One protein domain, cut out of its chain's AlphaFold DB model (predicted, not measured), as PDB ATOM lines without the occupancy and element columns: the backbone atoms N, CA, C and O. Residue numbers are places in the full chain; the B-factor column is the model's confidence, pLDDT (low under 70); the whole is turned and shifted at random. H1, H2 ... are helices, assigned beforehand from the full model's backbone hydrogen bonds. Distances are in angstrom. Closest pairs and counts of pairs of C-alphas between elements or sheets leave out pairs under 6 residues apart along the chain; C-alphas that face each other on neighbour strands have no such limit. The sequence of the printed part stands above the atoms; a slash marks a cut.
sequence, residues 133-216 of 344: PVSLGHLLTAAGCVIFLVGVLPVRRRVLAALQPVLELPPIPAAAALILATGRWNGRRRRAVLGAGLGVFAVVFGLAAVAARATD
ATOM      1  N   PRO A 133      65.548  28.803  22.140       83.69
ATOM      2  CA  PRO A 133      64.760  29.030  23.353       83.69
ATOM      3  C   PRO A 133      64.407  30.506  23.558       83.69
ATOM      4  O   PRO A 133      63.297  30.820  23.979       83.69
ATOM      5  N   VAL A 134      65.325  31.419  23.217       79.88
ATOM      6  CA  VAL A 134      65.096  32.868  23.319       79.88
ATOM      7  C   VAL A 134      64.049  33.305  22.294       79.88
ATOM      8  O   VAL A 134      63.082  33.978  22.650       79.88
ATOM      9  N   SER A 135      64.167  32.839  21.048       78.31
ATOM     10  CA  SER A 135      63.173  33.109  20.000       78.31
ATOM     11  C   SER A 135      61.786  32.560  20.352       78.31
ATOM     12  O   SER A 135      60.786  33.250  20.154       78.31
ATOM     13  N   LEU A 136      61.711  31.351  20.923       81.94
ATOM     14  CA  LEU A 136      60.453  30.774  21.397       81.94
ATOM     15  C   LEU A 136      59.857  31.601  22.543       81.94
ATOM     16  O   LEU A 136      58.656  31.853  22.547       81.94
ATOM     17  N   GLY A 137      60.684  32.073  23.477       78.56
ATOM     18  CA  GLY A 137      60.249  32.956  24.560       78.56
ATOM     19  C   GLY A 137      59.639  34.263  24.044       78.56
ATOM     20  O   GLY A 137      58.553  34.653  24.485       78.56
ATOM     21  N   HIS A 138      60.277  34.908  23.062       80.25
ATOM     22  CA  HIS A 138      59.726  36.101  22.410       80.25
ATOM     23  C   HIS A 138      58.397  35.812  21.703       80.25
ATOM     24  O   HIS A 138      57.449  36.584  21.850       80.25
ATOM     25  N   LEU A 139      58.297  34.682  20.997       82.38
ATOM     26  CA  LEU A 139      57.073  34.269  20.310       82.38
ATOM     27  C   LEU A 139      55.927  34.002  21.294       82.38
ATOM     28  O   LEU A 139      54.825  34.509  21.096       82.38
ATOM     29  N   LEU A 140      56.182  33.262  22.376       78.00
ATOM     30  CA  LEU A 140      55.187  32.982  23.415       78.00
ATOM     31  C   LEU A 140      54.739  34.262  24.131       78.00
ATOM     32  O   LEU A 140      53.552  34.424  24.411       78.00
ATOM     33  N   THR A 141      55.662  35.197  24.371       85.50
ATOM     34  CA  THR A 141      55.349  36.505  24.966       85.50
ATOM     35  C   THR A 141      54.453  37.326  24.043       85.50
ATOM     36  O   THR A 141      53.402  37.806  24.466       85.50
ATOM     37  N   ALA A 142      54.819  37.436  22.762       80.94
ATOM     38  CA  ALA A 142      54.018  38.138  21.765       80.94
ATOM     39  C   ALA A 142      52.626  37.504  21.615       80.94
ATOM     40  O   ALA A 142      51.623  38.217  21.617       80.94
ATOM     41  N   ALA A 143      52.548  36.169  21.566       75.50
ATOM     42  CA  ALA A 143      51.287  35.437  21.528       75.50
ATOM     43  C   ALA A 143      50.429  35.731  22.767       75.50
ATOM     44  O   ALA A 143      49.254  36.061  22.625       75.50
ATOM     45  N   GLY A 144      51.011  35.708  23.969       74.31
ATOM     46  CA  GLY A 144      50.330  36.085  25.208       74.31
ATOM     47  C   GLY A 144      49.772  37.513  25.168       74.31
ATOM     48  O   GLY A 144      48.606  37.724  25.504       74.31
ATOM     49  N   CYS A 145      50.553  38.484  24.683       80.56
ATOM     50  CA  CYS A 145      50.105  39.868  24.518       80.56
ATOM     51  C   CYS A 145      48.957  39.994  23.510       80.56
ATOM     52  O   CYS A 145      47.978  40.686  23.781       80.56
ATOM     53  N   VAL A 146      49.035  39.311  22.365       73.25
ATOM     54  CA  VAL A 146      47.976  39.324  21.345       73.25
ATOM     55  C   VAL A 146      46.696  38.681  21.879       73.25
ATOM     56  O   VAL A 146      45.623  39.268  21.755       73.25
ATOM     57  N   ILE A 147      46.803  37.521  22.529       68.00
ATOM     58  CA  ILE A 147      45.683  36.817  23.172       68.00
ATOM     59  C   ILE A 147      45.008  37.722  24.207       68.00
ATOM     60  O   ILE A 147      43.780  37.840  24.227       68.00
ATOM     61  N   PHE A 148      45.804  38.411  25.024       72.81
ATOM     62  CA  PHE A 148      45.314  39.374  26.002       72.81
ATOM     63  C   PHE A 148      44.600  40.558  25.332       72.81
ATOM     64  O   PHE A 148      43.452  40.852  25.656       72.81
ATOM     65  N   LEU A 149      45.224  41.205  24.344       69.62
ATOM     66  CA  LEU A 149      44.653  42.366  23.655       69.62
ATOM     67  C   LEU A 149      43.365  42.017  22.892       69.62
ATOM     68  O   LEU A 149      42.383  42.749  22.999       69.62
ATOM     69  N   VAL A 150      43.317  40.883  22.185       67.69
ATOM     70  CA  VAL A 150      42.113  40.389  21.485       67.69
ATOM     71  C   VAL A 150      41.014  39.988  22.474       67.69
ATOM     72  O   VAL A 150      39.828  40.208  22.209       67.69
ATOM     73  N   GLY A 151      41.394  39.431  23.627       63.34
ATOM     74  CA  GLY A 151      40.473  39.077  24.701       63.34
ATOM     75  C   GLY A 151      39.751  40.284  25.302       63.34
ATOM     76  O   GLY A 151      38.607  40.136  25.741       63.34
ATOM     77  N   VAL A 152      40.369  41.476  25.290       62.53
ATOM     78  CA  VAL A 152      39.804  42.646  25.978       62.53
ATOM     79  C   VAL A 152      39.408  43.834  25.086       62.53
ATOM     80  O   VAL A 152      38.461  44.551  25.431       62.53
ATOM     81  N   LEU A 153      40.014  44.025  23.911       64.69
ATOM     82  CA  LEU A 153      39.651  45.108  22.986       64.69
ATOM     83  C   LEU A 153      38.349  44.812  22.202       64.69
ATOM     84  O   LEU A 153      38.052  43.664  21.858       64.69
ATOM     85  N   PRO A 154      37.548  45.839  21.853       57.41
ATOM     86  CA  PRO A 154      36.258  45.669  21.170       57.41
ATOM     87  C   PRO A 154      36.365  45.229  19.694       57.41
ATOM     88  O   PRO A 154      35.350  44.910  19.079       57.41
ATOM     89  N   VAL A 155      37.578  45.145  19.133       59.19
ATOM     90  CA  VAL A 155      37.875  44.792  17.723       59.19
ATOM     91  C   VAL A 155      37.689  43.287  17.423       59.19
ATOM     92  O   VAL A 155      37.707  42.837  16.276       59.19
ATOM     93  N   ARG A 156      37.412  42.507  18.470       58.12
ATOM     94  CA  ARG A 156      37.224  41.055  18.500       58.12
ATOM     95  C   ARG A 156      36.449  40.444  17.320       58.12
ATOM     96  O   ARG A 156      36.888  39.435  16.787       58.12
ATOM     97  N   ARG A 157      35.292  40.997  16.920       58.03
ATOM     98  CA  ARG A 157      34.402  40.340  15.932       58.03
ATOM     99  C   ARG A 157      35.017  40.223  14.536       58.03
ATOM    100  O   ARG A 157      34.809  39.207  13.888       58.03
ATOM    101  N   ARG A 158      35.775  41.227  14.086       61.66
ATOM    102  CA  ARG A 158      36.404  41.216  12.752       61.66
ATOM    103  C   ARG A 158      37.657  40.337  12.718       61.66
ATOM    104  O   ARG A 158      37.865  39.616  11.755       61.66
ATOM    105  N   VAL A 159      38.446  40.356  13.794       62.06
ATOM    106  CA  VAL A 159      39.704  39.593  13.897       62.06
ATOM    107  C   VAL A 159      39.453  38.096  14.117       62.06
ATOM    108  O   VAL A 159      40.089  37.280  13.462       62.06
ATOM    109  N   LEU A 160      38.495  37.712  14.973       60.94
ATOM    110  CA  LEU A 160      38.157  36.293  15.170       60.94
ATOM    111  C   LEU A 160      37.492  35.656  13.946       60.94
ATOM    112  O   LEU A 160      37.760  34.491  13.681       60.94
ATOM    113  N   ALA A 161      36.671  36.398  13.197       63.16
ATOM    114  CA  ALA A 161      36.072  35.892  11.960       63.16
ATOM    115  C   ALA A 161      37.135  35.611  10.881       63.16
ATOM    116  O   ALA A 161      37.036  34.624  10.163       63.16
ATOM    117  N   ALA A 162      38.182  36.440  10.802       64.44
ATOM    118  CA  ALA A 162      39.289  36.246   9.864       64.44
ATOM    119  C   ALA A 162      40.241  35.096  10.257       64.44
ATOM    120  O   ALA A 162      40.860  34.490   9.390       64.44
ATOM    121  N   LEU A 163      40.362  34.788  11.555       61.31
ATOM    122  CA  LEU A 163      41.269  33.756  12.082       61.31
ATOM    123  C   LEU A 163      40.582  32.413  12.374       61.31
ATOM    124  O   LEU A 163      41.250  31.466  12.788       61.31
ATOM    125  N   GLN A 164      39.268  32.317  12.154       64.50
ATOM    126  CA  GLN A 164      38.464  31.115  12.382       64.50
ATOM    127  C   GLN A 164      39.067  29.821  11.791       64.50
ATOM    128  O   GLN A 164      39.189  28.865  12.553       64.50
ATOM    129  N   PRO A 165      39.555  29.775  10.530       61.81
ATOM    130  CA  PRO A 165      40.144  28.547   9.977       61.81
ATOM    131  C   PRO A 165      41.470  28.134  10.643       61.81
ATOM    132  O   PRO A 165      41.852  26.971  10.591       61.81
ATOM    133  N   VAL A 166      42.181  29.067  11.286       59.72
ATOM    134  CA  VAL A 166      43.456  28.800  11.978       59.72
ATOM    135  C   VAL A 166      43.219  28.323  13.415       59.72
ATOM    136  O   VAL A 166      43.976  27.507  13.930       59.72
ATOM    137  N   LEU A 167      42.151  28.797  14.063       57.66
ATOM    138  CA  LEU A 167      41.770  28.428  15.436       57.66
ATOM    139  C   LEU A 167      41.313  26.962  15.572       57.66
ATOM    140  O   LEU A 167      41.315  26.432  16.684       57.66
ATOM    141  N   GLU A 168      40.942  26.317  14.464       63.44
ATOM    142  CA  GLU A 168      40.508  24.913  14.399       63.44
ATOM    143  C   GLU A 168      41.678  23.915  14.241       63.44
ATOM    144  O   GLU A 168      41.481  22.710  14.383       63.44
ATOM    145  N   LEU A 169      42.911  24.393  14.008       60.12
ATOM    146  CA  LEU A 169      44.092  23.536  13.856       60.12
ATOM    147  C   LEU A 169      44.674  23.122  15.227       60.12
ATOM    148  O   LEU A 169      44.944  23.978  16.073       60.12
ATOM    149  N   PRO A 170      44.931  21.829  15.493       51.34
ATOM    150  CA  PRO A 170      45.560  21.397  16.744       51.34
ATOM    151  C   PRO A 170      47.013  21.910  16.848       51.34
ATOM    152  O   PRO A 170      47.715  21.917  15.836       51.34
ATOM    153  N   PRO A 171      47.506  22.331  18.037       54.69
ATOM    154  CA  PRO A 171      46.912  22.245  19.383       54.69
ATOM    155  C   PRO A 171      46.190  23.532  19.852       54.69
ATOM    156  O   PRO A 171      45.950  23.725  21.045       54.69
ATOM    157  N   ILE A 172      45.820  24.420  18.927       61.47
ATOM    158  CA  ILE A 172      45.240  25.755  19.170       61.47
ATOM    159  C   ILE A 172      43.841  25.770  19.862       61.47
ATOM    160  O   ILE A 172      43.539  26.785  20.506       61.47
ATOM    161  N   PRO A 173      43.000  24.701  19.871       63.47
ATOM    162  CA  PRO A 173      41.636  24.770  20.419       63.47
ATOM    163  C   PRO A 173      41.535  25.167  21.900       63.47
ATOM    164  O   PRO A 173      40.594  25.859  22.291       63.47
ATOM    165  N   ALA A 174      42.504  24.783  22.739       60.72
ATOM    166  CA  ALA A 174      42.470  25.093  24.171       60.72
ATOM    167  C   ALA A 174      42.660  26.598  24.449       60.72
ATOM    168  O   ALA A 174      41.934  27.192  25.249       60.72
ATOM    169  N   ALA A 175      43.594  27.240  23.737       56.78
ATOM    170  CA  ALA A 175      43.810  28.684  23.819       56.78
ATOM    171  C   ALA A 175      42.651  29.462  23.169       56.78
ATOM    172  O   ALA A 175      42.194  30.475  23.707       56.78
ATOM    173  N   ALA A 176      42.120  28.948  22.054       58.84
ATOM    174  CA  ALA A 176      40.951  29.493  21.371       58.84
ATOM    175  C   ALA A 176      39.711  29.524  22.279       58.84
ATOM    176  O   ALA A 176      39.020  30.542  22.339       58.84
ATOM    177  N   ALA A 177      39.449  28.453  23.035       64.94
ATOM    178  CA  ALA A 177      38.301  28.349  23.937       64.94
ATOM    179  C   ALA A 177      38.315  29.420  25.042       64.94
ATOM    180  O   ALA A 177      37.279  30.023  25.336       64.94
ATOM    181  N   LEU A 178      39.491  29.720  25.605       62.00
ATOM    182  CA  LEU A 178      39.659  30.762  26.621       62.00
ATOM    183  C   LEU A 178      39.352  32.160  26.052       62.00
ATOM    184  O   LEU A 178      38.625  32.948  26.661       62.00
ATOM    185  N   ILE A 179      39.839  32.455  24.843       61.97
ATOM    186  CA  ILE A 179      39.567  33.712  24.122       61.97
ATOM    187  C   ILE A 179      38.089  33.798  23.732       61.97
ATOM    188  O   ILE A 179      37.454  34.850  23.835       61.97
ATOM    189  N   LEU A 180      37.491  32.687  23.312       65.00
ATOM    190  CA  LEU A 180      36.077  32.623  22.973       65.00
ATOM    191  C   LEU A 180      35.188  32.865  24.208       65.00
ATOM    192  O   LEU A 180      34.232  33.640  24.121       65.00
ATOM    193  N   ALA A 181      35.563  32.352  25.382       66.19
ATOM    194  CA  ALA A 181      34.837  32.562  26.637       66.19
ATOM    195  C   ALA A 181      34.755  34.041  27.079       66.19
ATOM    196  O   ALA A 181      33.732  34.461  27.627       66.19
ATOM    197  N   THR A 182      35.756  34.877  26.764       64.94
ATOM    198  CA  THR A 182      35.732  36.325  27.091       64.94
ATOM    199  C   THR A 182      34.680  37.117  26.293       64.94
ATOM    200  O   THR A 182      34.386  38.280  26.588       64.94
ATOM    201  N   GLY A 183      34.038  36.493  25.297       62.00
ATOM    202  CA  GLY A 183      33.043  37.139  24.431       62.00
ATOM    203  C   GLY A 183      31.745  37.438  25.155       62.00
ATOM    204  O   GLY A 183      31.068  38.409  24.829       62.00
ATOM    205  N   ARG A 184      31.464  36.648  26.192       70.00
ATOM    206  CA  ARG A 184      30.296  36.757  27.069       70.00
ATOM    207  C   ARG A 184      30.441  37.864  28.120       70.00
ATOM    208  O   ARG A 184      29.529  38.090  28.908       70.00
ATOM    209  N   TRP A 185      31.591  38.541  28.184       75.06
ATOM    210  CA  TRP A 185      31.852  39.563  29.197       75.06
ATOM    211  C   TRP A 185      31.303  40.926  28.777       75.06
ATOM    212  O   TRP A 185      31.545  41.387  27.660       75.06
ATOM    213  N   ASN A 186      30.628  41.603  29.710       77.69
ATOM    214  CA  ASN A 186      30.189  42.986  29.539       77.69
ATOM    215  C   ASN A 186      31.382  43.973  29.570       77.69
ATOM    216  O   ASN A 186      32.470  43.658  30.061       77.69
ATOM    217  N   GLY A 187      31.184  45.192  29.055       73.44
ATOM    218  CA  GLY A 187      32.253  46.199  28.951       73.44
ATOM    219  C   GLY A 187      32.879  46.599  30.296       73.44
ATOM    220  O   GLY A 187      34.067  46.911  30.351       73.44
ATOM    221  N   ARG A 188      32.115  46.528  31.398       74.88
ATOM    222  CA  ARG A 188      32.629  46.769  32.758       74.88
ATOM    223  C   ARG A 188      33.585  45.661  33.216       74.88
ATOM    224  O   ARG A 188      34.679  45.990  33.661       74.88
ATOM    225  N   ARG A 189      33.232  44.377  33.047       75.69
ATOM    226  CA  ARG A 189      34.117  43.238  33.366       75.69
ATOM    227  C   ARG A 189      35.412  43.283  32.565       75.69
ATOM    228  O   ARG A 189      36.470  43.046  33.129       75.69
ATOM    229  N   ARG A 190      35.348  43.647  31.281       69.81
ATOM    230  CA  ARG A 190      36.542  43.798  30.431       69.81
ATOM    231  C   ARG A 190      37.506  44.856  30.967       69.81
ATOM    232  O   ARG A 190      38.677  44.560  31.172       69.81
ATOM    233  N   ARG A 191      37.007  46.062  31.262       71.19
ATOM    234  CA  ARG A 191      37.829  47.131  31.855       71.19
ATOM    235  C   ARG A 191      38.386  46.745  33.227       71.19
ATOM    236  O   ARG A 191      39.542  47.041  33.498       71.19
ATOM    237  N   ALA A 192      37.602  46.048  34.052       77.06
ATOM    238  CA  ALA A 192      38.056  45.561  35.354       77.06
ATOM    239  C   ALA A 192      39.196  44.536  35.229       77.06
ATOM    240  O   ALA A 192      40.185  44.648  35.943       77.06
ATOM    241  N   VAL A 193      39.105  43.584  34.294       77.44
ATOM    242  CA  VAL A 193      40.163  42.583  34.068       77.44
ATOM    243  C   VAL A 193      41.419  43.202  33.446       77.44
ATOM    244  O   VAL A 193      42.517  42.825  33.836       77.44
ATOM    245  N   LEU A 194      41.289  44.192  32.552       69.31
ATOM    246  CA  LEU A 194      42.434  44.983  32.071       69.31
ATOM    247  C   LEU A 194      43.126  45.731  33.209       69.31
ATOM    248  O   LEU A 194      44.343  45.648  33.335       69.31
ATOM    249  N   GLY A 195      42.355  46.444  34.033       73.50
ATOM    250  CA  GLY A 195      42.887  47.177  35.179       73.50
ATOM    251  C   GLY A 195      43.574  46.250  36.179       73.50
ATOM    252  O   GLY A 195      44.686  46.534  36.610       73.50
ATOM    253  N   ALA A 196      42.961  45.102  36.482       80.19
ATOM    254  CA  ALA A 196      43.549  44.086  37.348       80.19
ATOM    255  C   ALA A 196      44.820  43.471  36.739       80.19
ATOM    256  O   ALA A 196      45.821  43.346  37.435       80.19
ATOM    257  N   GLY A 197      44.819  43.140  35.444       77.06
ATOM    258  CA  GLY A 197      45.984  42.587  34.747       77.06
ATOM    259  C   GLY A 197      47.161  43.564  34.692       77.06
ATOM    260  O   GLY A 197      48.286  43.182  35.004       77.06
ATOM    261  N   LEU A 198      46.901  44.835  34.370       77.25
ATOM    262  CA  LEU A 198      47.907  45.903  34.406       77.25
ATOM    263  C   LEU A 198      48.414  46.157  35.829       77.25
ATOM    264  O   LEU A 198      49.613  46.340  36.019       77.25
ATOM    265  N   GLY A 199      47.528  46.118  36.829       80.00
ATOM    266  CA  GLY A 199      47.895  46.226  38.240       80.00
ATOM    267  C   GLY A 199      48.809  45.086  38.692       80.00
ATOM    268  O   GLY A 199      49.861  45.342  39.268       80.00
ATOM    269  N   VAL A 200      48.465  43.834  38.370       85.75
ATOM    270  CA  VAL A 200      49.304  42.660  38.664       85.75
ATOM    271  C   VAL A 200      50.650  42.764  37.954       85.75
ATOM    272  O   VAL A 200      51.679  42.551  38.588       85.75
ATOM    273  N   PHE A 201      50.675  43.143  36.672       79.81
ATOM    274  CA  PHE A 201      51.923  43.346  35.936       79.81
ATOM    275  C   PHE A 201      52.801  44.422  36.588       79.81
ATOM    276  O   PHE A 201      53.986  44.185  36.805       79.81
ATOM    277  N   ALA A 202      52.227  45.571  36.957       76.19
ATOM    278  CA  ALA A 202      52.951  46.648  37.627       76.19
ATOM    279  C   ALA A 202      53.511  46.210  38.991       76.19
ATOM    280  O   ALA A 202      54.655  46.528  39.308       76.19
ATOM    281  N   VAL A 203      52.743  45.443  39.774       87.19
ATOM    282  CA  VAL A 203      53.196  44.889  41.060       87.19
ATOM    283  C   VAL A 203      54.323  43.878  40.856       87.19
ATOM    284  O   VAL A 203      55.360  44.000  41.496       87.19
ATOM    285  N   VAL A 204      54.163  42.913  39.947       82.75
ATOM    286  CA  VAL A 204      55.190  41.899  39.658       82.75
ATOM    287  C   VAL A 204      56.471  42.554  39.143       82.75
ATOM    288  O   VAL A 204      57.555  42.236  39.623       82.75
ATOM    289  N   PHE A 205      56.358  43.507  38.216       77.38
ATOM    290  CA  PHE A 205      57.499  44.252  37.690       77.38
ATOM    291  C   PHE A 205      58.169  45.109  38.771       77.38
ATOM    292  O   PHE A 205      59.392  45.119  38.876       77.38
ATOM    293  N   GLY A 206      57.384  45.780  39.619       75.88
ATOM    294  CA  GLY A 206      57.887  46.543  40.758       75.88
ATOM    295  C   GLY A 206      58.636  45.665  41.761       75.88
ATOM    296  O   GLY A 206      59.750  46.001  42.153       75.88
ATOM    297  N   LEU A 207      58.077  44.506  42.119       79.62
ATOM    298  CA  LEU A 207      58.725  43.528  42.996       79.62
ATOM    299  C   LEU A 207      60.007  42.968  42.377       79.62
ATOM    300  O   LEU A 207      61.017  42.877  43.068       79.62
ATOM    301  N   ALA A 208      60.005  42.650  41.081       73.75
ATOM    302  CA  ALA A 208      61.200  42.206  40.368       73.75
ATOM    303  C   ALA A 208      62.286  43.295  40.335       73.75
ATOM    304  O   ALA A 208      63.456  43.003  40.572       73.75
ATOM    305  N   ALA A 209      61.910  44.558  40.113       69.56
ATOM    306  CA  ALA A 209      62.835  45.691  40.138       69.56
ATOM    307  C   ALA A 209      63.412  45.947  41.541       69.56
ATOM    308  O   ALA A 209      64.600  46.245  41.676       69.56
ATOM    309  N   VAL A 210      62.597  45.809  42.595       73.62
ATOM    310  CA  VAL A 210      63.053  45.886  43.992       73.62
ATOM    311  C   VAL A 210      63.988  44.725  44.317       73.62
ATOM    312  O   VAL A 210      65.051  44.958  44.884       73.62
ATOM    313  N   ALA A 211      63.647  43.500  43.915       71.38
ATOM    314  CA  ALA A 211      64.492  42.326  44.113       71.38
ATOM    315  C   ALA A 211      65.846  42.475  43.401       71.38
ATOM    316  O   ALA A 211      66.878  42.258  44.024       71.38
ATOM    317  N   ALA A 212      65.851  42.935  42.146       67.94
ATOM    318  CA  ALA A 212      67.069  43.174  41.374       67.94
ATOM    319  C   ALA A 212      67.962  44.272  41.981       67.94
ATOM    320  O   ALA A 212      69.184  44.186  41.912       67.94
ATOM    321  N   ARG A 213      67.369  45.301  42.605       61.94
ATOM    322  CA  ARG A 213      68.121  46.318  43.360       61.94
ATOM    323  C   ARG A 213      68.628  45.801  44.703       61.94
ATOM    324  O   ARG A 213      69.722  46.161  45.120       61.94
ATOM    325  N   ALA A 214      67.851  44.957  45.378       62.47
ATOM    326  CA  ALA A 214      68.230  44.363  46.656       62.47
ATOM    327  C   ALA A 214      69.396  43.362  46.529       62.47
ATOM    328  O   ALA A 214      70.043  43.067  47.535       62.47
ATOM    329  N   THR A 215      69.681  42.871  45.318       67.44
ATOM    330  CA  THR A 215      70.783  41.947  45.008       67.44
ATOM    331  C   THR A 215      72.031  42.617  44.415       67.44
ATOM    332  O   THR A 215      72.938  41.908  43.981       67.44
ATOM    333  N   ASP A 216      72.133  43.953  44.418       82.25
ATOM    334  CA  ASP A 216      73.274  44.687  43.839       82.25
ATOM    335  C   ASP A 216      74.545  44.603  44.718       82.25
ATOM    336  O   ASP A 216      74.896  45.519  45.474       82.25
TER     337      ASP A 216
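Overview. This is residues 133 to 216 of the 344 residues of the protein "Tetratricopeptide repeat protein" of Deltaproteobacteria bacterium (UniProt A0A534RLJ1). Long helices H4 and H1 meet near one end as a V, with shorter H2 and H3 beside H1 there. Residues 133 to 143 and 198 to 216 stick out. The printed part has 84 residues, with four named helices, H1 to H4 in order, all helix. It is loose, radius of gyration of the C-alphas 16.1 A, spanning 50 by 36 by 18 A.

Along the chain. H4, residues 187 to 214, 40.1 A, ends at C-alpha (68.230, 44.363, 46.656). H1, residues 133 to 152, 28.5 A, begins at C-alpha (64.760, 29.030, 23.353). H2 is residues 156 to 167, 13.8 A; H3 is residues 173 to 184, 17.8 A.

Arrangement. H4 and H1 only just touch, with 3 pairs of C-alphas within 8 A, closest Val 152 and Arg 190, 5.6 A. H1 touches H3, closest C-alphas Gly 151 and Ile 179, 5.5 A. H2 and H4 are apart. O i to N i+4 pairs are within hydrogen-bond range throughout H1 and H4, 6 of 8 in H2, 5 of 8 in H3.

Size, cuts and confidence. The printed part has no cut. The three links are tight. In the model, 43 printed residues have pLDDT under 70, among them residues 149 to 183.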